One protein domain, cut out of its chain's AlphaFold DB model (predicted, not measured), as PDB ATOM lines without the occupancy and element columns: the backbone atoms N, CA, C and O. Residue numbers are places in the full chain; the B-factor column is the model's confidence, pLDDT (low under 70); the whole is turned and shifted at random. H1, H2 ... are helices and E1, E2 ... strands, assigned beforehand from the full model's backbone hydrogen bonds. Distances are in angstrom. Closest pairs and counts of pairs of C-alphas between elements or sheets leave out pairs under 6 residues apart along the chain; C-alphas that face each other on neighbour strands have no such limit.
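This is residues 2 to 164 of the 262 residues of the protein "Folylpoly-gamma-glutamate synthetase" of Aphanomyces astaci (UniProt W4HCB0). A small sheet of three short strands is sandwiched between H4 and H5, side by side on one face, and the long helix H8 on the other, making three layers, helices on both faces of a sheet. H9 folds back on H8 away from the sheet, H6 packs on H8, and H7 on H6. The printed part has 163 residues with nine named helices and three named strands, in the order H1 H2 E1 H3 H4 E2 H5 E3 H6 H7 H8 H9. The sheet, order E1 E2 E3, is parallel; the class is mostly helix, and the whole is compact, with a radius of gyration of the C-alphas of 16.2 A and spans of 43 by 39 by 28 A.

Start at H1, residues 2 to 8, which is apart from H2, residues 26 to 29. Asn 28 of H2 and Ile 63 of H4, residues 53 to 63, have the closest C-alphas, 6.1 A: close but not clearly touching. At E1, residues 36 to 38, find N 38 within hydrogen-bond range of O 71 in its parallel neighbour E2, residues 70 to 72, at 2.8 A. H3, residues 46 to 49, touches H4 only at the corner, closest C-alphas Leu 49 and Ile 56, 5.2 A. H4 is on the sheet and touches H5, residues 77 to 89, at a shallow tilt of 32 degrees, the same way; the C-alphas of Thr 54 and Ala 79 come closest, 5.3 A. At E3, residues 94 to 96, parallel to E2, O 95 is 2.9 A from N 72. E1, H3, H4, E2 and E2, H5, E3 are strand-helix-strand units, parallel neighbour strands joined through helices, with right-handed crossovers. H6, residues 100 to 103, touches H7, residues 109 to 113, closest C-alphas Asp 101 and Ala 113, 7.1 A. H6 also touches H8, residues 122 to 141, with C-alphas 100 and 128 closest, 5.1 A. H8 is on the opposite face from H5, at a height over the sheet of 9.5 A, and runs along the strands. It forms a hairpin with H9, residues 155 to 163, closest C-alphas Val 131 and Val 157, 7.0 A. Each O i to N i+4 pair is within range in H1, H7, H8 and H9, against 6 of 7 in H4 and 8 of 9 in H5; H2, H3 and H6 are too short for one.

Find C-alpha 2 at (-7.821, -25.792, -10.159), where H1 begins. H4 is 16.4 A long and H5 18.4 A. From C-alpha 122 at (-35.010, -20.171, -4.451) H8 runs 29.0 A; H9, 12.1 A long, ends at C-alpha 163, (-24.551, -29.931, 5.751).

The C-alphas of Arg 47 and Ile 108 are farthest apart, 44.7 A. The printed part has no cut; the links H1 to H2 and H8 to H9 are long. Look for low confidence at residues 103 to 115, under 70.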
ATOM      1  N   ALA A   2      -6.865 -24.825 -10.730       94.12
ATOM      2  CA  ALA A   2      -7.821 -25.792 -10.159       94.12
ATOM      3  C   ALA A   2      -7.729 -27.220 -10.741       94.12
ATOM      4  O   ALA A   2      -7.449 -28.150  -9.998       94.12
ATOM      5  N   LEU A   3      -7.840 -27.390 -12.067       94.88
ATOM      6  CA  LEU A   3      -7.767 -28.721 -12.700       94.88
ATOM      7  C   LEU A   3      -6.467 -29.477 -12.378       94.88
ATOM      8  O   LEU A   3      -6.489 -30.678 -12.137       94.88
ATOM      9  N   ARG A   4      -5.332 -28.767 -12.321       95.50
ATOM     10  CA  ARG A   4      -4.045 -29.367 -11.939       95.50
ATOM     11  C   ARG A   4      -4.071 -29.860 -10.494       95.50
ATOM     12  O   ARG A   4      -3.535 -30.928 -10.231       95.50
ATOM     13  N   MET A   5      -4.680 -29.103  -9.583       97.44
ATOM     14  CA  MET A   5      -4.831 -29.530  -8.191       97.44
ATOM     15  C   MET A   5      -5.728 -30.763  -8.087       97.44
ATOM     16  O   MET A   5      -5.330 -31.719  -7.445       97.44
ATOM     17  N   PHE A   6      -6.864 -30.808  -8.787       97.50
ATOM     18  CA  PHE A   6      -7.744 -31.986  -8.779       97.50
ATOM     19  C   PHE A   6      -7.040 -33.269  -9.232       97.50
ATOM     20  O   PHE A   6      -7.249 -34.323  -8.640       97.50
ATOM     21  N   VAL A   7      -6.166 -33.172 -10.240       96.31
ATOM     22  CA  VAL A   7      -5.341 -34.304 -10.687       96.31
ATOM     23  C   VAL A   7      -4.313 -34.706  -9.627       96.31
ATOM     24  O   VAL A   7      -4.142 -35.896  -9.377       96.31
ATOM     25  N   LEU A   8      -3.631 -33.737  -9.007       97.94
ATOM     26  CA  LEU A   8      -2.625 -34.005  -7.971       97.94
ATOM     27  C   LEU A   8      -3.237 -34.618  -6.705       97.94
ATOM     28  O   LEU A   8      -2.649 -35.531  -6.139       97.94
ATOM     29  N   GLU A   9      -4.419 -34.153  -6.307       98.00
ATOM     30  CA  GLU A   9      -5.176 -34.656  -5.152       98.00
ATOM     31  C   GLU A   9      -5.976 -35.932  -5.468       98.00
ATOM     32  O   GLU A   9      -6.634 -36.475  -4.587       98.00
ATOM     33  N   GLN A  10      -5.940 -36.412  -6.719       97.69
ATOM     34  CA  GLN A  10      -6.625 -37.628  -7.175       97.69
ATOM     35  C   GLN A  10      -8.117 -37.675  -6.801       97.69
ATOM     36  O   GLN A  10      -8.629 -38.703  -6.360       97.69
ATOM     37  N   VAL A  11      -8.823 -36.554  -6.974       97.69
ATOM     38  CA  VAL A  11     -10.244 -36.468  -6.603       97.69
ATOM     39  C   VAL A  11     -11.097 -37.440  -7.427       97.69
ATOM     40  O   VAL A  11     -10.924 -37.560  -8.639       97.69
ATOM     41  N   ASP A  12     -12.074 -38.089  -6.786       96.81
ATOM     42  CA  ASP A  12     -13.051 -38.945  -7.478       96.81
ATOM     43  C   ASP A  12     -13.998 -38.154  -8.393       96.81
ATOM     44  O   ASP A  12     -14.525 -38.686  -9.373       96.81
ATOM     45  N   VAL A  13     -14.249 -36.890  -8.045       96.94
ATOM     46  CA  VAL A  13     -15.167 -35.990  -8.745       96.94
ATOM     47  C   VAL A  13     -14.702 -34.548  -8.619       96.94
ATOM     48  O   VAL A  13     -14.254 -34.112  -7.560       96.94
ATOM     49  N   ALA A  14     -14.846 -33.795  -9.707       97.31
ATOM     50  CA  ALA A  14     -14.661 -32.353  -9.728       97.31
ATOM     51  C   ALA A  14     -15.982 -31.681 -10.109       97.31
ATOM     52  O   ALA A  14     -16.563 -31.992 -11.149       97.31
ATOM     53  N   ILE A  15     -16.437 -30.744  -9.279       97.44
ATOM     54  CA  ILE A  15     -17.582 -29.880  -9.575       97.44
ATOM     55  C   ILE A  15     -17.018 -28.571 -10.124       97.44
ATOM     56  O   ILE A  15     -16.240 -27.897  -9.446       97.44
ATOM     57  N   LEU A  16     -17.364 -28.238 -11.367       97.62
ATOM     58  CA  LEU A  16     -16.846 -27.062 -12.064       97.62
ATOM     59  C   LEU A  16     -17.965 -26.038 -12.258       97.62
ATOM     60  O   LEU A  16     -18.882 -26.258 -13.045       97.62
ATOM     61  N   GLU A  17     -17.878 -24.919 -11.541       97.38
ATOM     62  CA  GLU A  17     -18.739 -23.758 -11.763       97.38
ATOM     63  C   GLU A  17     -18.209 -22.941 -12.947       97.38
ATOM     64  O   GLU A  17     -17.034 -22.570 -12.987       97.38
ATOM     65  N   VAL A  18     -19.084 -22.659 -13.908       96.31
ATOM     66  CA  VAL A  18     -18.771 -21.808 -15.059       96.31
ATOM     67  C   VAL A  18     -18.582 -20.371 -14.587       96.31
ATOM     68  O   VAL A  18     -19.464 -19.820 -13.934       96.31
ATOM     69  N   GLY A  19     -17.472 -19.736 -14.967       89.94
ATOM     70  CA  GLY A  19     -17.191 -18.354 -14.583       89.94
ATOM     71  C   GLY A  19     -18.047 -17.340 -15.344       89.94
ATOM     72  O   GLY A  19     -18.753 -16.537 -14.738       89.94
ATOM     73  N   LEU A  20     -17.987 -17.353 -16.678       89.69
ATOM     74  CA  LEU A  20     -18.733 -16.418 -17.523       89.69
ATOM     75  C   LEU A  20     -19.252 -17.086 -18.798       89.69
ATOM     76  O   LEU A  20     -18.493 -17.593 -19.622       89.69
ATOM     77  N   GLY A  21     -20.565 -17.002 -19.013       92.19
ATOM     78  CA  GLY A  21     -21.203 -17.601 -20.181       92.19
ATOM     79  C   GLY A  21     -21.250 -19.120 -20.058       92.19
ATOM     80  O   GLY A  21     -22.065 -19.631 -19.301       92.19
ATOM     81  N   GLY A  22     -20.401 -19.822 -20.803       95.38
ATOM     82  CA  GLY A  22     -20.352 -21.285 -20.839       95.38
ATOM     83  C   GLY A  22     -19.544 -21.780 -22.026       95.38
ATOM     84  O   GLY A  22     -18.463 -22.329 -21.860       95.38
ATOM     85  N   ARG A  23     -20.008 -21.484 -23.242       96.06
ATOM     86  CA  ARG A  23     -19.395 -21.911 -24.509       96.06
ATOM     87  C   ARG A  23     -17.894 -21.641 -24.590       96.06
ATOM     88  O   ARG A  23     -17.147 -22.520 -25.003       96.06
ATOM     89  N   LEU A  24     -17.476 -20.440 -24.195       95.38
ATOM     90  CA  LEU A  24     -16.084 -19.975 -24.245       95.38
ATOM     91  C   LEU A  24     -15.442 -19.860 -22.856       95.38
ATOM     92  O   LEU A  24     -14.395 -19.231 -22.711       95.38
ATOM     93  N   ASP A  25     -16.072 -20.430 -21.830       96.69
ATOM     94  CA  ASP A  25     -15.526 -20.400 -20.480       96.69
ATOM     95  C   ASP A  25     -14.333 -21.356 -20.350       96.69
ATOM     96  O   ASP A  25     -14.302 -22.432 -20.950       96.69
ATOM     97  N   ALA A  26     -13.350 -20.989 -19.527       95.00
ATOM     98  CA  ALA A  26     -12.154 -21.803 -19.314       95.00
ATOM     99  C   ALA A  26     -12.456 -23.187 -18.708       95.00
ATOM    100  O   ALA A  26     -11.649 -24.105 -18.846       95.00
ATOM    101  N   THR A  27     -13.604 -23.358 -18.046       96.06
ATOM    102  CA  THR A  27     -14.063 -24.658 -17.535       96.06
ATOM    103  C   THR A  27     -14.613 -25.572 -18.628       96.06
ATOM    104  O   THR A  27     -14.604 -26.791 -18.459       96.06
ATOM    105  N   ASN A  28     -15.003 -25.030 -19.787       97.12
ATOM    106  CA  ASN A  28     -15.640 -25.791 -20.865       97.12
ATOM    107  C   ASN A  28     -14.669 -26.655 -21.694       97.12
ATOM    108  O   ASN A  28     -15.024 -27.187 -22.747       97.12
ATOM    109  N   VAL A  29     -13.443 -26.830 -21.204       96.25
ATOM    110  CA  VAL A  29     -12.425 -27.725 -21.767       96.25
ATOM    111  C   VAL A  29     -12.706 -29.205 -21.489       96.25
ATOM    112  O   VAL A  29     -12.078 -30.068 -22.093       96.25
ATOM    113  N   ILE A  30     -13.637 -29.522 -20.582       96.56
ATOM    114  CA  ILE A  30     -14.027 -30.907 -20.299       96.56
ATOM    115  C   ILE A  30     -14.912 -31.425 -21.437       96.56
ATOM    116  O   ILE A  30     -16.037 -30.963 -21.627       96.56
ATOM    117  N   GLU A  31     -14.402 -32.383 -22.210       95.50
ATOM    118  CA  GLU A  31     -15.099 -32.927 -23.384       95.50
ATOM    119  C   GLU A  31     -16.292 -33.815 -23.014       95.50
ATOM    120  O   GLU A  31     -17.326 -33.759 -23.672       95.50
ATOM    121  N   LYS A  32     -16.152 -34.619 -21.953       96.44
ATOM    122  CA  LYS A  32     -17.152 -35.602 -21.512       96.44
ATOM    123  C   LYS A  32     -17.417 -35.491 -20.007       96.44
ATOM    124  O   LYS A  32     -16.961 -36.347 -19.247       96.44
ATOM    125  N   PRO A  33     -18.087 -34.422 -19.545       97.81
ATOM    126  CA  PRO A  33     -18.581 -34.382 -18.175       97.81
ATOM    127  C   PRO A  33     -19.592 -35.517 -17.956       97.81
ATOM    128  O   PRO A  33     -20.278 -35.930 -18.885       97.81
ATOM    129  N   VAL A  34     -19.687 -36.023 -16.724       97.88
ATOM    130  CA  VAL A  34     -20.664 -37.076 -16.375       97.88
ATOM    131  C   VAL A  34     -22.096 -36.549 -16.494       97.88
ATOM    132  O   VAL A  34     -23.003 -37.277 -16.884       97.88
ATOM    133  N   VAL A  35     -22.293 -35.274 -16.159       98.31
ATOM    134  CA  VAL A  35     -23.582 -34.586 -16.180       98.31
ATOM    135  C   VAL A  35     -23.347 -33.075 -16.247       98.31
ATOM    136  O   VAL A  35     -22.371 -32.579 -15.678       98.31
ATOM    137  N   CYS A  36     -24.235 -32.341 -16.918       98.62
ATOM    138  CA  CYS A  36     -24.236 -30.875 -16.947       98.62
ATOM    139  C   CYS A  36     -25.479 -30.305 -16.251       98.62
ATOM    140  O   CYS A  36     -26.555 -30.901 -16.284       98.62
ATOM    141  N   GLY A  37     -25.343 -29.119 -15.654       98.44
ATOM    142  CA  GLY A  37     -26.433 -28.415 -14.979       98.44
ATOM    143  C   GLY A  37     -26.525 -26.958 -15.411       98.44
ATOM    144  O   GLY A  37     -25.511 -26.264 -15.449       98.44
ATOM    145  N   ILE A  38     -27.732 -26.484 -15.713       98.50
ATOM    146  CA  ILE A  38     -28.012 -25.081 -16.038       98.50
ATOM    147  C   ILE A  38     -29.012 -24.539 -15.011       98.50
ATOM    148  O   ILE A  38     -30.194 -24.872 -15.028       98.50
ATOM    149  N   ALA A  39     -28.518 -23.711 -14.088       97.06
ATOM    150  CA  ALA A  39     -29.341 -23.042 -13.081       97.06
ATOM    151  C   ALA A  39     -30.186 -21.902 -13.691       97.06
ATOM    152  O   ALA A  39     -30.275 -21.762 -14.912       97.06
ATOM    153  N   ALA A  40     -30.825 -21.087 -12.847       96.19
ATOM    154  CA  ALA A  40     -31.639 -19.953 -13.287       96.19
ATOM    155  C   ALA A  40     -30.876 -19.035 -14.251       96.19
ATOM    156  O   ALA A  40     -29.755 -18.604 -13.965       96.19
ATOM    157  N   LEU A  41     -31.497 -18.730 -15.390       95.31
ATOM    158  CA  LEU A  41     -30.975 -17.771 -16.352       95.31
ATOM    159  C   LEU A  41     -31.607 -16.403 -16.125       95.31
ATOM    160  O   LEU A  41     -32.826 -16.275 -16.062       95.31
ATOM    161  N   ASP A  42     -30.765 -15.377 -16.048       91.25
ATOM    162  CA  ASP A  42     -31.183 -13.986 -15.907       91.25
ATOM    163  C   ASP A  42     -30.261 -13.071 -16.729       91.25
ATOM    164  O   ASP A  42     -29.254 -13.518 -17.295       91.25
ATOM    165  N   TYR A  43     -30.612 -11.788 -16.799       87.75
ATOM    166  CA  TYR A  43     -29.888 -10.720 -17.480       87.75
ATOM    167  C   TYR A  43     -28.573 -10.392 -16.776       87.75
ATOM    168  O   TYR A  43     -28.396  -9.364 -16.118       87.75
ATOM    169  N   ASP A  44     -27.628 -11.303 -16.946       81.88
ATOM    170  CA  ASP A  44     -26.312 -11.259 -16.356       81.88
ATOM    171  C   ASP A  44     -25.234 -11.038 -17.426       81.88
ATOM    172  O   ASP A  44     -25.292 -11.615 -18.512       81.88
ATOM    173  N   HIS A  45     -24.256 -10.172 -17.141       82.38
ATOM    174  CA  HIS A  45     -23.149  -9.847 -18.047       82.38
ATOM    175  C   HIS A  45     -23.579  -9.516 -19.492       82.38
ATOM    176  O   HIS A  45     -22.918  -9.897 -20.461       82.38
ATOM    177  N   THR A  46     -24.673  -8.768 -19.652       83.69
ATOM    178  CA  THR A  46     -25.324  -8.484 -20.947       83.69
ATOM    179  C   THR A  46     -24.418  -7.803 -21.977       83.69
ATOM    180  O   THR A  46     -24.594  -7.991 -23.181       83.69
ATOM    181  N   ARG A  47     -23.395  -7.061 -21.534       81.06
ATOM    182  CA  ARG A  47     -22.371  -6.474 -22.415       81.06
ATOM    183  C   ARG A  47     -21.525  -7.535 -23.134       81.06
ATOM    184  O   ARG A  47     -21.078  -7.287 -24.249       81.06
ATOM    185  N   ILE A  48     -21.298  -8.686 -22.500       78.88
ATOM    186  CA  ILE A  48     -20.454  -9.771 -23.024       78.88
ATOM    187  C   ILE A  48     -21.319 -10.877 -23.636       78.88
ATOM    188  O   ILE A  48     -21.043 -11.329 -24.741       78.88
ATOM    189  N   LEU A  49     -22.384 -11.284 -22.941       84.38
ATOM    190  CA  LEU A  49     -23.243 -12.406 -23.339       84.38
ATOM    191  C   LEU A  49     -24.395 -11.993 -24.273       84.38
ATOM    192  O   LEU A  49     -25.069 -12.845 -24.848       84.38
ATOM    193  N   GLY A  50     -24.612 -10.689 -24.452       86.06
ATOM    194  CA  GLY A  50     -25.681 -10.117 -25.264       86.06
ATOM    195  C   GLY A  50     -26.865  -9.604 -24.441       86.06
ATOM    196  O   GLY A  50     -27.136 -10.055 -23.335       86.06
ATOM    197  N   GLY A  51     -27.595  -8.640 -25.010       88.19
ATOM    198  CA  GLY A  51     -28.709  -7.954 -24.342       88.19
ATOM    199  C   GLY A  51     -30.056  -8.683 -24.356       88.19
ATOM    200  O   GLY A  51     -31.065  -8.050 -24.075       88.19
ATOM    201  N   THR A  52     -30.106  -9.965 -24.731       93.31
ATOM    202  CA  THR A  52     -31.352 -10.751 -24.728       93.31
ATOM    203  C   THR A  52     -31.131 -12.087 -24.041       93.31
ATOM    204  O   THR A  52     -30.057 -12.683 -24.173       93.31
ATOM    205  N   LEU A  53     -32.157 -12.594 -23.357       93.62
ATOM    206  CA  LEU A  53     -32.052 -13.863 -22.646       93.62
ATOM    207  C   LEU A  53     -31.771 -15.034 -23.597       93.62
ATOM    208  O   LEU A  53     -31.010 -15.926 -23.249       93.62
ATOM    209  N   THR A  54     -32.266 -14.988 -24.838       96.56
ATOM    210  CA  THR A  54     -31.920 -15.952 -25.899       96.56
ATOM    211  C   THR A  54     -30.408 -16.037 -26.149       96.56
ATOM    212  O   THR A  54     -29.864 -17.130 -26.311       96.56
ATOM    213  N   LYS A  55     -29.704 -14.894 -26.198       95.88
ATOM    214  CA  LYS A  55     -28.245 -14.863 -26.418       95.88
ATOM    215  C   LYS A  55     -27.501 -15.406 -25.201       95.88
ATOM    216  O   LYS A  55     -26.613 -16.239 -25.357       95.88
ATOM    217  N   ILE A  56     -27.935 -15.010 -24.005       95.94
ATOM    218  CA  ILE A  56     -27.384 -15.494 -22.732       95.94
ATOM    219  C   ILE A  56     -27.561 -17.013 -22.608       95.94
ATOM    220  O   ILE A  56     -26.602 -17.723 -22.304       95.94
ATOM    221  N   ALA A  57     -28.760 -17.519 -22.898       97.44
ATOM    222  CA  ALA A  57     -29.073 -18.942 -22.888       97.44
ATOM    223  C   ALA A  57     -28.205 -19.713 -23.879       97.44
ATOM    224  O   ALA A  57     -27.699 -20.772 -23.530       97.44
ATOM    225  N   ARG A  58     -27.949 -19.167 -25.074       97.56
ATOM    226  CA  ARG A  58     -27.073 -19.804 -26.066       97.56
ATOM    227  C   ARG A  58     -25.623 -19.901 -25.594       97.56
ATOM    228  O   ARG A  58     -24.997 -20.935 -25.798       97.56
ATOM    229  N   GLU A  59     -25.088 -18.856 -24.963       97.50
ATOM    230  CA  GLU A  59     -23.734 -18.915 -24.396       97.50
ATOM    231  C   GLU A  59     -23.649 -19.927 -23.249       97.50
ATOM    232  O   GLU A  59     -22.713 -20.723 -23.205       97.50
ATOM    233  N   LYS A  60     -24.643 -19.955 -22.354       97.56
ATOM    234  CA  LYS A  60     -24.685 -20.898 -21.224       97.56
ATOM    235  C   LYS A  60     -24.918 -22.343 -21.668       97.56
ATOM    236  O   LYS A  60     -24.275 -23.245 -21.145       97.56
ATOM    237  N   ALA A  61     -25.743 -22.566 -22.690       98.00
ATOM    238  CA  ALA A  61     -25.973 -23.878 -23.294       98.00
ATOM    239  C   ALA A  61     -24.727 -24.466 -23.972       98.00
ATOM    240  O   ALA A  61     -24.704 -25.656 -24.263       98.00
ATOM    241  N   GLY A  62     -23.669 -23.679 -24.188       97.69
ATOM    242  CA  GLY A  62     -22.415 -24.178 -24.752       97.69
ATOM    243  C   GLY A  62     -21.659 -25.185 -23.875       97.69
ATOM    244  O   GLY A  62     -20.665 -25.741 -24.338       97.69
ATOM    245  N   ILE A  63     -22.102 -25.418 -22.633       98.44
ATOM    246  CA  ILE A  63     -21.595 -26.511 -21.786       98.44
ATOM    247  C   ILE A  63     -22.280 -27.852 -22.062       98.44
ATOM    248  O   ILE A  63     -21.838 -28.872 -21.540       98.44
ATOM    249  N   ILE A  64     -23.379 -27.867 -22.823       98.50
ATOM    250  CA  ILE A  64     -24.053 -29.105 -23.216       98.50
ATOM    251  C   ILE A  64     -23.113 -29.864 -24.152       98.50
ATOM    252  O   ILE A  64     -22.590 -29.289 -25.104       98.50
ATOM    253  N   LYS A  65     -22.869 -31.141 -23.845       98.31
ATOM    254  CA  LYS A  65     -21.961 -32.010 -24.600       98.31
ATOM    255  C   LYS A  65     -22.702 -33.224 -25.125       98.31
ATOM    256  O   LYS A  65     -23.606 -33.729 -24.456       98.31
ATOM    257  N   ALA A  66     -22.261 -33.702 -26.285       98.31
ATOM    258  CA  ALA A  66     -22.941 -34.747 -27.023       98.31
ATOM    259  C   ALA A  66     -23.278 -35.985 -26.175       98.31
ATOM    260  O   ALA A  66     -22.388 -36.603 -25.583       98.31
ATOM    261  N   GLY A  67     -24.566 -36.333 -26.106       97.19
ATOM    262  CA  GLY A  67     -25.078 -37.492 -25.360       97.19
ATOM    263  C   GLY A  67     -24.961 -37.418 -23.830       97.19
ATOM    264  O   GLY A  67     -25.402 -38.342 -23.148       97.19
ATOM    265  N   VAL A  68     -24.392 -36.348 -23.267       98.12
ATOM    266  CA  VAL A  68     -24.283 -36.155 -21.812       98.12
ATOM    267  C   VAL A  68     -25.628 -35.684 -21.250       98.12
ATOM    268  O   VAL A  68     -26.210 -34.756 -21.814       98.12
ATOM    269  N   PRO A  69     -26.132 -36.261 -20.143       97.69
ATOM    270  CA  PRO A  69     -27.354 -35.782 -19.508       97.69
ATOM    271  C   PRO A  69     -27.219 -34.346 -19.001       97.69
ATOM    272  O   PRO A  69     -26.213 -33.963 -18.397       97.69
ATOM    273  N   VAL A  70     -28.266 -33.555 -19.230       98.44
ATOM    274  CA  VAL A  70     -28.345 -32.153 -18.821       98.44
ATOM    275  C   VAL A  70     -29.579 -31.946 -17.962       98.44
ATOM    276  O   VAL A  70     -30.690 -32.317 -18.340       98.44
ATOM    277  N   PHE A  71     -29.397 -31.279 -16.832       98.38
ATOM    278  CA  PHE A  71     -30.494 -30.836 -15.984       98.38
ATOM    279  C   PHE A  71     -30.594 -29.315 -15.998       98.38
ATOM    280  O   PHE A  71     -29.589 -28.608 -15.946       98.38
ATOM    281  N   THR A  72     -31.813 -28.799 -16.063       98.56
ATOM    282  CA  THR A  72     -32.115 -27.375 -15.876       98.56
ATOM    283  C   THR A  72     -33.251 -27.231 -14.879       98.56
ATOM    284  O   THR A  72     -33.916 -28.204 -14.546       98.56
ATOM    285  N   ILE A  73     -33.505 -26.015 -14.426       97.00
ATOM    286  CA  ILE A  73     -34.742 -25.656 -13.726       97.00
ATOM    287  C   ILE A  73     -35.734 -25.018 -14.709       97.00
ATOM    288  O   ILE A  73     -35.403 -24.829 -15.885       97.00
ATOM    289  N   THR A  74     -36.933 -24.666 -14.243       96.06
ATOM    290  CA  THR A  74     -37.878 -23.854 -15.023       96.06
ATOM    291  C   THR A  74     -37.231 -22.528 -15.424       96.06
ATOM    292  O   THR A  74     -36.733 -21.792 -14.574       96.06
ATOM    293  N   GLN A  75     -37.252 -22.223 -16.722       96.75
ATOM    294  CA  GLN A  75     -36.717 -20.987 -17.297       96.75
ATOM    295  C   GLN A  75     -37.845 -20.152 -17.911       96.75
ATOM    296  O   GLN A  75     -38.936 -20.662 -18.174       96.75
ATOM    297  N   ALA A  76     -37.565 -18.884 -18.219       95.75
ATOM    298  CA  ALA A  76     -38.409 -18.126 -19.139       95.75
ATOM    299  C   ALA A  76     -38.482 -18.837 -20.504       95.75
ATOM    300  O   ALA A  76     -37.508 -19.465 -20.928       95.75
ATOM    301  N   SER A  77     -39.618 -18.719 -21.198       96.88
ATOM    302  CA  SER A  77     -39.892 -19.452 -22.445       96.88
ATOM    303  C   SER A  77     -38.781 -19.292 -23.484       96.88
ATOM    304  O   SER A  77     -38.253 -20.282 -23.980       96.88
ATOM    305  N   GLU A  78     -38.337 -18.056 -23.723       96.69
ATOM    306  CA  GLU A  78     -37.283 -17.741 -24.696       96.69
ATOM    307  C   GLU A  78     -35.914 -18.361 -24.359       96.69
ATOM    308  O   GLU A  78     -35.110 -18.618 -25.255       96.69
ATOM    309  N   ALA A  79     -35.631 -18.611 -23.077       97.25
ATOM    310  CA  ALA A  79     -34.438 -19.331 -22.636       97.25
ATOM    311  C   ALA A  79     -34.633 -20.844 -22.765       97.25
ATOM    312  O   ALA A  79     -33.755 -21.531 -23.286       97.25
ATOM    313  N   ALA A  80     -35.780 -21.356 -22.311       98.06
ATOM    314  CA  ALA A  80     -36.112 -22.776 -22.357       98.06
ATOM    315  C   ALA A  80     -36.044 -23.326 -23.790       98.06
ATOM    316  O   ALA A  80     -35.421 -24.360 -24.020       98.06
ATOM    317  N   GLU A  81     -36.607 -22.600 -24.758       98.31
ATOM    318  CA  GLU A  81     -36.573 -22.961 -26.181       98.31
ATOM    319  C   GLU A  81     -35.140 -23.109 -26.708       98.31
ATOM    320  O   GLU A  81     -34.834 -24.057 -27.434       98.31
ATOM    321  N   VAL A  82     -34.231 -22.218 -26.298       98.44
ATOM    322  CA  VAL A  82     -32.813 -22.299 -26.676       98.44
ATOM    323  C   VAL A  82     -32.144 -23.514 -26.049       98.44
ATOM    324  O   VAL A  82     -31.423 -24.223 -26.747       98.44
ATOM    325  N   LEU A  83     -32.384 -23.779 -24.760       98.62
ATOM    326  CA  LEU A  83     -31.810 -24.947 -24.089       98.62
ATOM    327  C   LEU A  83     -32.264 -26.249 -24.758       98.62
ATOM    328  O   LEU A  83     -31.431 -27.115 -25.014       98.62
ATOM    329  N   VAL A  84     -33.550 -26.358 -25.105       98.62
ATOM    330  CA  VAL A  84     -34.110 -27.514 -25.826       98.62
ATOM    331  C   VAL A  84     -33.463 -27.673 -27.201       98.62
ATOM    332  O   VAL A  84     -33.028 -28.769 -27.548       98.62
ATOM    333  N   ALA A  85     -33.345 -26.591 -27.976       98.56
ATOM    334  CA  ALA A  85     -32.731 -26.640 -29.303       98.56
ATOM    335  C   ALA A  85     -31.243 -27.037 -29.248       98.56
ATOM    336  O   ALA A  85     -30.776 -27.839 -30.062       98.56
ATOM    337  N   CYS A  86     -30.494 -26.506 -28.278       98.44
ATOM    338  CA  CYS A  86     -29.092 -26.859 -28.065       98.44
ATOM    339  C   CYS A  86     -28.939 -28.317 -27.616       98.44
ATOM    340  O   CYS A  86     -28.137 -29.042 -28.196       98.44
ATOM    341  N   ALA A  87     -29.748 -28.775 -26.658       98.56
ATOM    342  CA  ALA A  87     -29.742 -30.168 -26.220       98.56
ATOM    343  C   ALA A  87     -30.084 -31.140 -27.356       98.56
ATOM    344  O   ALA A  87     -29.417 -32.157 -27.512       98.56
ATOM    345  N   ALA A  88     -31.060 -30.801 -28.203       98.44
ATOM    346  CA  ALA A  88     -31.403 -31.600 -29.377       98.44
ATOM    347  C   ALA A  88     -30.254 -31.669 -30.397       98.44
ATOM    348  O   ALA A  88     -29.999 -32.733 -30.958       98.44
ATOM    349  N   THR A  89     -29.540 -30.558 -30.609       98.31
ATOM    350  CA  THR A  89     -28.370 -30.499 -31.505       98.31
ATOM    351  C   THR A  89     -27.249 -31.417 -31.021       98.31
ATOM    352  O   THR A  89     -26.660 -32.142 -31.818       98.31
ATOM    353  N   GLU A  90     -27.002 -31.434 -29.712       98.12
ATOM    354  CA  GLU A  90     -26.003 -32.295 -29.070       98.12
ATOM    355  C   GLU A  90     -26.531 -33.718 -28.800       98.12
ATOM    356  O   GLU A  90     -25.814 -34.573 -28.290       98.12
ATOM    357  N   GLN A  91     -27.787 -34.023 -29.144       98.31
ATOM    358  CA  GLN A  91     -28.416 -35.317 -28.840       98.31
ATOM    359  C   GLN A  91     -28.347 -35.662 -27.337       98.31
ATOM    360  O   GLN A  91     -28.214 -36.822 -26.945       98.31
ATOM    361  N   SER A  92     -28.417 -34.639 -26.489       98.12
ATOM    362  CA  SER A  92     -28.287 -34.726 -25.037       98.12
ATOM    363  C   SER A  92     -29.667 -34.766 -24.383       98.12
ATOM    364  O   SER A  92     -30.507 -33.914 -24.690       98.12
ATOM    365  N   PRO A  93     -29.938 -35.704 -23.457       97.31
ATOM    366  CA  PRO A  93     -31.205 -35.713 -22.743       97.31
ATOM    367  C   PRO A  93     -31.261 -34.524 -21.776       97.31
ATOM    368  O   PRO A  93     -30.492 -34.458 -20.818       97.31
ATOM    369  N   LEU A  94     -32.172 -33.586 -22.045       98.19
ATOM    370  CA  LEU A  94     -32.442 -32.428 -21.195       98.19
ATOM    371  C   LEU A  94     -33.667 -32.690 -20.318       98.19
ATOM    372  O   LEU A  94     -34.761 -32.916 -20.832       98.19
ATOM    373  N   THR A  95     -33.491 -32.585 -19.004       97.19
ATOM    374  CA  THR A  95     -34.573 -32.727 -18.022       97.19
ATOM    375  C   THR A  95     -34.754 -31.431 -17.238       97.19
ATOM    376  O   THR A  95     -33.797 -30.885 -16.688       97.19
ATOM    377  N   VAL A  96     -35.995 -30.947 -17.161       97.12
ATOM    378  CA  VAL A  96     -36.369 -29.845 -16.266       97.12
ATOM    379  C   VAL A  96     -36.662 -30.431 -14.889       97.12
ATOM    380  O   VAL A  96     -37.582 -31.230 -14.725       97.12
ATOM    381  N   VAL A  97     -35.858 -30.045 -13.907       93.75
ATOM    382  CA  VAL A  97     -35.965 -30.491 -12.524       93.75
ATOM    383  C   VAL A  97     -36.940 -29.574 -11.785       93.75
ATOM    384  O   VAL A  97     -36.758 -28.350 -11.802       93.75
ATOM    385  N   PRO A  98     -37.984 -30.126 -11.150       88.56
ATOM    386  CA  PRO A  98     -38.883 -29.349 -10.308       88.56
ATOM    387  C   PRO A  98     -38.188 -28.911  -9.013       88.56
ATOM    388  O   PRO A  98     -37.161 -29.452  -8.602       88.56
ATOM    389  N   SER A  99     -38.787 -27.931  -8.345       87.44
ATOM    390  CA  SER A  99     -38.368 -27.529  -7.006       87.44
ATOM    391  C   SER A  99     -38.579 -28.670  -6.002       87.44
ATOM    392  O   SER A  99     -39.526 -29.454  -6.133       87.44
ATOM    393  N   LEU A 100     -37.711 -28.768  -4.991       83.50
ATOM    394  CA  LEU A 100     -37.815 -29.813  -3.968       83.50
ATOM    395  C   LEU A 100     -39.154 -29.783  -3.218       83.50
ATOM    396  O   LEU A 100     -39.768 -30.823  -3.008       83.50
ATOM    397  N   ASP A 101     -39.664 -28.605  -2.881       78.38
ATOM    398  CA  ASP A 101     -40.981 -28.461  -2.247       78.38
ATOM    399  C   ASP A 101     -42.146 -28.997  -3.108       78.38
ATOM    400  O   ASP A 101     -43.170 -29.417  -2.575       78.38
ATOM    401  N   THR A 102     -41.977 -29.046  -4.432       76.94
ATOM    402  CA  THR A 102     -42.971 -29.564  -5.381       76.94
ATOM    403  C   THR A 102     -42.874 -31.080  -5.538       76.94
ATOM    404  O   THR A 102     -43.891 -31.764  -5.596       76.94
ATOM    405  N   CYS A 103     -41.656 -31.623  -5.607       65.44
ATOM    406  CA  CYS A 103     -41.431 -33.061  -5.799       65.44
ATOM    407  C   CYS A 103     -41.847 -33.916  -4.597       65.44
ATOM    408  O   CYS A 103     -42.113 -35.105  -4.754       65.44
ATOM    409  N   TYR A 104     -41.852 -33.326  -3.402       64.19
ATOM    410  CA  TYR A 104     -41.910 -34.069  -2.145       64.19
ATOM    411  C   TYR A 104     -43.057 -33.652  -1.235       64.19
ATOM    412  O   TYR A 104     -43.046 -33.987  -0.052       64.19
ATOM    413  N   TYR A 105     -44.066 -32.972  -1.785       55.88
ATOM    414  CA  TYR A 105     -45.232 -32.524  -1.026       55.88
ATOM    415  C   TYR A 105     -45.918 -33.674  -0.260       55.88
ATOM    416  O   TYR A 105     -46.387 -33.474   0.855       55.88
ATOM    417  N   ASP A 106     -45.888 -34.898  -0.800       55.34
ATOM    418  CA  ASP A 106     -46.488 -36.084  -0.173       55.34
ATOM    419  C   ASP A 106     -45.495 -36.930   0.659       55.34
ATOM    420  O   ASP A 106     -45.905 -37.809   1.420       55.34
ATOM    421  N   LEU A 107     -44.184 -36.680   0.547       54.25
ATOM    422  CA  LEU A 107     -43.104 -37.529   1.077       54.25
ATOM    423  C   LEU A 107     -42.359 -36.876   2.251       54.25
ATOM    424  O   LEU A 107     -41.137 -36.902   2.321       54.25
ATOM    425  N   ILE A 108     -43.115 -36.413   3.249       54.75
ATOM    426  CA  ILE A 108     -42.638 -35.812   4.513       54.75
ATOM    427  C   ILE A 108     -42.387 -34.287   4.385       54.75
ATOM    428  O   ILE A 108     -41.234 -33.841   4.353       54.75
ATOM    429  N   PRO A 109     -43.465 -33.473   4.375       52.34
ATOM    430  CA  PRO A 109     -43.407 -32.010   4.240       52.34
ATOM    431  C   PRO A 109     -42.450 -31.336   5.231       52.34
ATOM    432  O   PRO A 109     -41.671 -30.458   4.861       52.34
ATOM    433  N   ASP A 110     -42.466 -31.796   6.485       53.34
ATOM    434  CA  ASP A 110     -41.693 -31.176   7.560       53.34
ATOM    435  C   ASP A 110     -40.194 -31.496   7.467       53.34
ATOM    436  O   ASP A 110     -39.364 -30.668   7.828       53.34
ATOM    437  N   VAL A 111     -39.806 -32.660   6.932       54.12
ATOM    438  CA  VAL A 111     -38.391 -33.066   6.888       54.12
ATOM    439  C   VAL A 111     -37.646 -32.376   5.757       54.12
ATOM    440  O   VAL A 111     -36.509 -31.975   5.977       54.12
ATOM    441  N   LEU A 112     -38.251 -32.189   4.579       56.03
ATOM    442  CA  LEU A 112     -37.571 -31.544   3.448       56.03
ATOM    443  C   LEU A 112     -37.515 -30.016   3.569       56.03
ATOM    444  O   LEU A 112     -36.489 -29.417   3.243       56.03
ATOM    445  N   ALA A 113     -38.566 -29.383   4.097       53.19
ATOM    446  CA  ALA A 113     -38.531 -27.955   4.413       53.19
ATOM    447  C   ALA A 113     -37.488 -27.643   5.504       53.19
ATOM    448  O   ALA A 113     -36.808 -26.623   5.424       53.19
ATOM    449  N   MET A 114     -37.302 -28.552   6.471       56.12
ATOM    450  CA  MET A 114     -36.239 -28.481   7.485       56.12
ATOM    451  C   MET A 114     -34.882 -29.031   7.012       56.12
ATOM    452  O   MET A 114     -33.887 -28.888   7.723       56.12
ATOM    453  N   ALA A 115     -34.813 -29.685   5.849       63.56
ATOM    454  CA  ALA A 115     -33.592 -30.336   5.375       63.56
ATOM    455  C   ALA A 115     -32.569 -29.347   4.824       63.56
ATOM    456  O   ALA A 115     -31.378 -29.658   4.817       63.56
ATOM    457  N   LEU A 116     -33.006 -28.186   4.336       82.31
ATOM    458  CA  LEU A 116     -32.080 -27.171   3.856       82.31
ATOM    459  C   LEU A 116     -31.612 -26.307   5.023       82.31
ATOM    460  O   LEU A 116     -32.387 -25.608   5.664       82.31
ATOM    461  N   SER A 117     -30.304 -26.309   5.244       83.88
ATOM    462  CA  SER A 117     -29.614 -25.352   6.116       83.88
ATOM    463  C   SER A 117     -29.567 -23.935   5.528       83.88
ATOM    464  O   SER A 117     -29.277 -22.975   6.242       83.88
ATOM    465  N   MET A 118     -29.798 -23.797   4.218       88.38
ATOM    466  CA  MET A 118     -29.756 -22.523   3.504       88.38
ATOM    467  C   MET A 118     -31.130 -21.852   3.477       88.38
ATOM    468  O   MET A 118     -32.142 -22.495   3.209       88.38
ATOM    469  N   HIS A 119     -31.151 -20.535   3.683       89.44
ATOM    470  CA  HIS A 119     -32.378 -19.744   3.628       89.44
ATOM    471  C   HIS A 119     -32.704 -19.265   2.206       89.44
ATOM    472  O   HIS A 119     -31.837 -19.173   1.339       89.44
ATOM    473  N   GLY A 120     -33.967 -18.881   2.002       88.12
ATOM    474  CA  GLY A 120     -34.481 -18.363   0.734       88.12
ATOM    475  C   GLY A 120     -35.148 -19.452  -0.106       88.12
ATOM    476  O   GLY A 120     -34.566 -20.496  -0.376       88.12
ATOM    477  N   GLN A 121     -36.379 -19.195  -0.557       87.06
ATOM    478  CA  GLN A 121     -37.195 -20.182  -1.282       87.06
ATOM    479  C   GLN A 121     -36.537 -20.675  -2.579       87.06
ATOM    480  O   GLN A 121     -36.657 -21.842  -2.935       87.06
ATOM    481  N   TYR A 122     -35.764 -19.814  -3.247       90.94
ATOM    482  CA  TYR A 122     -35.010 -20.171  -4.451       90.94
ATOM    483  C   TYR A 122     -33.990 -21.299  -4.215       90.94
ATOM    484  O   TYR A 122     -33.599 -21.984  -5.160       90.94
ATOM    485  N   GLN A 123     -33.581 -21.539  -2.964       92.94
ATOM    486  CA  GLN A 123     -32.689 -22.646  -2.640       92.94
ATOM    487  C   GLN A 123     -33.360 -24.012  -2.794       92.94
ATOM    488  O   GLN A 123     -32.654 -24.973  -3.068       92.94
ATOM    489  N   GLN A 124     -34.691 -24.111  -2.717       90.88
ATOM    490  CA  GLN A 124     -35.409 -25.361  -3.013       90.88
ATOM    491  C   GLN A 124     -35.247 -25.765  -4.485       90.88
ATOM    492  O   GLN A 124     -35.063 -26.938  -4.811       90.88
ATOM    493  N   VAL A 125     -35.232 -24.771  -5.375       93.00
ATOM    494  CA  VAL A 125     -34.999 -24.950  -6.811       93.00
ATOM    495  C   VAL A 125     -33.539 -25.330  -7.081       93.00
ATOM    496  O   VAL A 125     -33.269 -26.297  -7.794       93.00
ATOM    497  N   ASN A 126     -32.587 -24.621  -6.461       95.19
ATOM    498  CA  ASN A 126     -31.157 -24.941  -6.571       95.19
ATOM    499  C   ASN A 126     -30.835 -26.337  -6.027       95.19
ATOM    500  O   ASN A 126     -30.054 -27.074  -6.628       95.19
ATOM    501  N   ALA A 127     -31.442 -26.709  -4.902       92.81
ATOM    502  CA  ALA A 127     -31.252 -28.006  -4.277       92.81
ATOM    503  C   ALA A 127     -31.823 -29.133  -5.144       92.81
ATOM    504  O   ALA A 127     -31.169 -30.160  -5.283       92.81
ATOM    505  N   GLY A 128     -32.971 -28.928  -5.801       92.94
ATOM    506  CA  GLY A 128     -33.513 -29.893  -6.762       92.94
ATOM    507  C   GLY A 128     -32.518 -30.180  -7.886       92.94
ATOM    508  O   GLY A 128     -32.171 -31.336  -8.138       92.94
ATOM    509  N   LEU A 129     -31.972 -29.122  -8.498       96.25
ATOM    510  CA  LEU A 129     -30.923 -29.255  -9.511       96.25
ATOM    511  C   LEU A 129     -29.682 -29.975  -8.954       96.25
ATOM    512  O   LEU A 129     -29.172 -30.891  -9.594       96.25
ATOM    513  N   ALA A 130     -29.221 -29.613  -7.756       95.88
ATOM    514  CA  ALA A 130     -28.068 -30.248  -7.118       95.88
ATOM    515  C   ALA A 130     -28.287 -31.747  -6.847       95.88
ATOM    516  O   ALA A 130     -27.381 -32.541  -7.100       95.88
ATOM    517  N   VAL A 131     -29.482 -32.147  -6.395       94.38
ATOM    518  CA  VAL A 131     -29.865 -33.556  -6.201       94.38
ATOM    519  C   VAL A 131     -29.792 -34.311  -7.522       94.38
ATOM    520  O   VAL A 131     -29.183 -35.376  -7.575       94.38
ATOM    521  N   ALA A 132     -30.342 -33.754  -8.603       95.56
ATOM    522  CA  ALA A 132     -30.291 -34.396  -9.915       95.56
ATOM    523  C   ALA A 132     -28.843 -34.624 -10.388       95.56
ATOM    524  O   ALA A 132     -28.486 -35.731 -10.802       95.56
ATOM    525  N   LEU A 133     -27.987 -33.604 -10.264       97.31
ATOM    526  CA  LEU A 133     -26.575 -33.683 -10.652       97.31
ATOM    527  C   LEU A 133     -25.798 -34.692  -9.797       97.31
ATOM    528  O   LEU A 133     -25.117 -35.569 -10.335       97.31
ATOM    529  N   ALA A 134     -25.918 -34.598  -8.472       96.31
ATOM    530  CA  ALA A 134     -25.206 -35.468  -7.543       96.31
ATOM    531  C   ALA A 134     -25.641 -36.929  -7.699       96.31
ATOM    532  O   ALA A 134     -24.791 -37.814  -7.797       96.31
ATOM    533  N   SER A 135     -26.946 -37.190  -7.787       95.50
ATOM    534  CA  SER A 135     -27.476 -38.548  -7.927       95.50
ATOM    535  C   SER A 135     -27.156 -39.168  -9.284       95.50
ATOM    536  O   SER A 135     -26.912 -40.370  -9.345       95.50
ATOM    537  N   THR A 136     -27.056 -38.371 -10.354       96.44
ATOM    538  CA  THR A 136     -26.559 -38.855 -11.655       96.44
ATOM    539  C   THR A 136     -25.111 -39.324 -11.550       96.44
ATOM    540  O   THR A 136     -24.776 -40.413 -12.016       96.44
ATOM    541  N   TRP A 137     -24.246 -38.537 -10.902       96.75
ATOM    542  CA  TRP A 137     -22.848 -38.926 -10.708       96.75
ATOM    543  C   TRP A 137     -22.706 -40.152  -9.796       96.75
ATOM    544  O   TRP A 137     -21.951 -41.068 -10.121       96.75
ATOM    545  N   LEU A 138     -23.449 -40.204  -8.686       95.69
ATOM    546  CA  LEU A 138     -23.435 -41.338  -7.756       95.69
ATOM    547  C   LEU A 138     -23.885 -42.638  -8.433       95.69
ATOM    548  O   LEU A 138     -23.241 -43.668  -8.248       95.69
ATOM    549  N   ALA A 139     -24.948 -42.584  -9.238       95.19
ATOM    550  CA  ALA A 139     -25.435 -43.733  -9.993       95.19
ATOM    551  C   ALA A 139     -24.403 -44.199 -11.034       95.19
ATOM    552  O   ALA A 139     -24.058 -45.377 -11.077       95.19
ATOM    553  N   ALA A 140     -23.802 -43.265 -11.781       95.56
ATOM    554  CA  ALA A 140     -22.734 -43.581 -12.731       95.56
ATOM    555  C   ALA A 140     -21.504 -44.213 -12.052       95.56
ATOM    556  O   ALA A 140     -20.931 -45.166 -12.573       95.56
ATOM    557  N   LYS A 141     -21.108 -43.725 -10.869       95.50
ATOM    558  CA  LYS A 141     -20.001 -44.300 -10.083       95.50
ATOM    559  C   LYS A 141     -20.323 -45.708  -9.570       95.50
ATOM    560  O   LYS A 141     -19.406 -46.514  -9.430       95.50
ATOM    561  N   ALA A 142     -21.592 -45.988  -9.281       95.38
ATOM    562  CA  ALA A 142     -22.076 -47.284  -8.816       95.38
ATOM    563  C   ALA A 142     -22.434 -48.263  -9.952       95.38
ATOM    564  O   ALA A 142     -22.828 -49.388  -9.653       95.38
ATOM    565  N   ASP A 143     -22.304 -47.849 -11.217       95.31
ATOM    566  CA  ASP A 143     -22.759 -48.598 -12.400       95.31
ATOM    567  C   ASP A 143     -24.252 -48.978 -12.328       95.31
ATOM    568  O   ASP A 143     -24.677 -50.083 -12.668       95.31
ATOM    569  N   THR A 144     -25.073 -48.047 -11.834       94.75
ATOM    570  CA  THR A 144     -26.528 -48.190 -11.723       94.75
ATOM    571  C   THR A 144     -27.251 -47.090 -12.500       94.75
ATOM    572  O   THR A 144     -26.693 -46.018 -12.750       94.75
ATOM    573  N   PRO A 145     -28.512 -47.317 -12.915       90.69
ATOM    574  CA  PRO A 145     -29.323 -46.245 -13.471       90.69
ATOM    575  C   PRO A 145     -29.617 -45.186 -12.405       90.69
ATOM    576  O   PRO A 145     -29.788 -45.501 -11.225       90.69
ATOM    577  N   MET A 146     -29.722 -43.926 -12.837       87.62
ATOM    578  CA  MET A 146     -30.176 -42.847 -11.965       87.62
ATOM    579  C   MET A 146     -31.572 -43.194 -11.416       87.62
ATOM    580  O   MET A 146     -32.462 -43.525 -12.207       87.62
ATOM    581  N   PRO A 147     -31.787 -43.125 -10.091       87.62
ATOM    582  CA  PRO A 147     -33.115 -43.318  -9.529       87.62
ATOM    583  C   PRO A 147     -34.064 -42.203 -10.002       87.62
ATOM    584  O   PRO A 147     -33.605 -41.094 -10.301       87.62
ATOM    585  N   PRO A 148     -35.386 -42.453 -10.041       86.31
ATOM    586  CA  PRO A 148     -36.368 -41.385 -10.187       86.31
ATOM    587  C   PRO A 148     -36.078 -40.255  -9.197       86.31
ATOM    588  O   PRO A 148     -35.650 -40.523  -8.076       86.31
ATOM    589  N   LEU A 149     -36.312 -38.998  -9.594       78.81
ATOM    590  CA  LEU A 149     -35.969 -37.845  -8.756       78.81
ATOM    591  C   LEU A 149     -36.482 -37.981  -7.315       78.81
ATOM    592  O   LEU A 149     -35.640 -37.824  -6.441       78.81
ATOM    593  N   PRO A 150     -37.750 -38.366  -7.043       77.12
ATOM    594  CA  PRO A 150     -38.225 -38.643  -5.686       77.12
ATOM    595  C   PRO A 150     -37.299 -39.575  -4.886       77.12
ATOM    596  O   PRO A 150     -36.857 -39.239  -3.790       77.12
ATOM    597  N   ASP A 151     -36.879 -40.683  -5.481       84.50
ATOM    598  CA  ASP A 151     -36.024 -41.686  -4.838       84.50
ATOM    599  C   ASP A 151     -34.539 -41.274  -4.784       84.50
ATOM    600  O   ASP A 151     -33.717 -41.932  -4.142       84.50
ATOM    601  N   ALA A 152     -34.169 -40.170  -5.441       88.00
ATOM    602  CA  ALA A 152     -32.801 -39.668  -5.495       88.00
ATOM    603  C   ALA A 152     -32.341 -39.014  -4.180       88.00
ATOM    604  O   ALA A 152     -31.132 -38.889  -3.964       88.00
ATOM    605  N   ILE A 153     -33.258 -38.637  -3.275       86.75
ATOM    606  CA  ILE A 153     -32.917 -38.156  -1.923       86.75
ATOM    607  C   ILE A 153     -32.680 -39.352  -1.003       86.75
ATOM    608  O   ILE A 153     -33.471 -39.715  -0.136       86.75
ATOM    609  N   THR A 154     -31.528 -39.980  -1.199       87.50
ATOM    610  CA  THR A 154     -31.012 -40.991  -0.275       87.50
ATOM    611  C   THR A 154     -30.574 -40.343   1.049       87.50
ATOM    612  O   THR A 154     -30.314 -39.136   1.086       87.50
ATOM    613  N   PRO A 155     -30.377 -41.116   2.134       87.06
ATOM    614  CA  PRO A 155     -29.819 -40.584   3.383       87.06
ATOM    615  C   PRO A 155     -28.486 -39.837   3.200       87.06
ATOM    616  O   PRO A 155     -28.226 -38.847   3.882       87.06
ATOM    617  N   THR A 156     -27.652 -40.271   2.248       88.94
ATOM    618  CA  THR A 156     -26.388 -39.602   1.898       88.94
ATOM    619  C   THR A 156     -26.629 -38.232   1.270       88.94
ATOM    620  O   THR A 156     -25.992 -37.255   1.663       88.94
ATOM    621  N   VAL A 157     -27.562 -38.145   0.319       89.62
ATOM    622  CA  VAL A 157     -27.924 -36.885  -0.347       89.62
ATOM    623  C   VAL A 157     -28.564 -35.920   0.648       89.62
ATOM    624  O   VAL A 157     -28.166 -34.758   0.709       89.62
ATOM    625  N   LEU A 158     -29.471 -36.409   1.498       87.44
ATOM    626  CA  LEU A 158     -30.101 -35.619   2.555       87.44
ATOM    627  C   LEU A 158     -29.069 -35.023   3.522       87.44
ATOM    628  O   LEU A 158     -29.126 -33.835   3.832       87.44
ATOM    629  N   LYS A 159     -28.080 -35.819   3.945       89.25
ATOM    630  CA  LYS A 159     -26.974 -35.331   4.780       89.25
ATOM    631  C   LYS A 159     -26.169 -34.233   4.077       89.25
ATOM    632  O   LYS A 159     -25.750 -33.278   4.728       89.25
ATOM    633  N   GLY A 160     -25.952 -34.357   2.767       91.94
ATOM    634  CA  GLY A 160     -25.309 -33.320   1.955       91.94
ATOM    635  C   GLY A 160     -26.101 -32.013   1.957       91.94
ATOM    636  O   GLY A 160     -25.536 -30.956   2.231       91.94
ATOM    637  N   LEU A 161     -27.416 -32.088   1.737       90.81
ATOM    638  CA  LEU A 161     -28.317 -30.932   1.779       90.81
ATOM    639  C   LEU A 161     -28.294 -30.231   3.149       90.81
ATOM    640  O   LEU A 161     -28.096 -29.020   3.209       90.81
ATOM    641  N   GLN A 162     -28.386 -30.996   4.241       89.69
ATOM    642  CA  GLN A 162     -28.357 -30.477   5.618       89.69
ATOM    643  C   GLN A 162     -27.005 -29.870   6.013       89.69
ATOM    644  O   GLN A 162     -26.945 -28.942   6.816       89.69
ATOM    645  N   GLY A 163     -25.907 -30.405   5.474       91.56
ATOM    646  CA  GLY A 163     -24.551 -29.931   5.751       91.56
ATOM    647  C   GLY A 163     -24.083 -28.786   4.852       91.56
ATOM    648  O   GLY A 163     -22.970 -28.292   5.032       91.56
ATOM    649  N   THR A 164     -24.884 -28.375   3.866       92.88
ATOM    650  CA  THR A 164     -24.474 -27.358   2.894       92.88
ATOM    651  C   THR A 164     -24.377 -25.985   3.562       92.88
ATOM    652  O   THR A 164     -25.216 -25.601   4.370       92.88
TER     653      THR A 164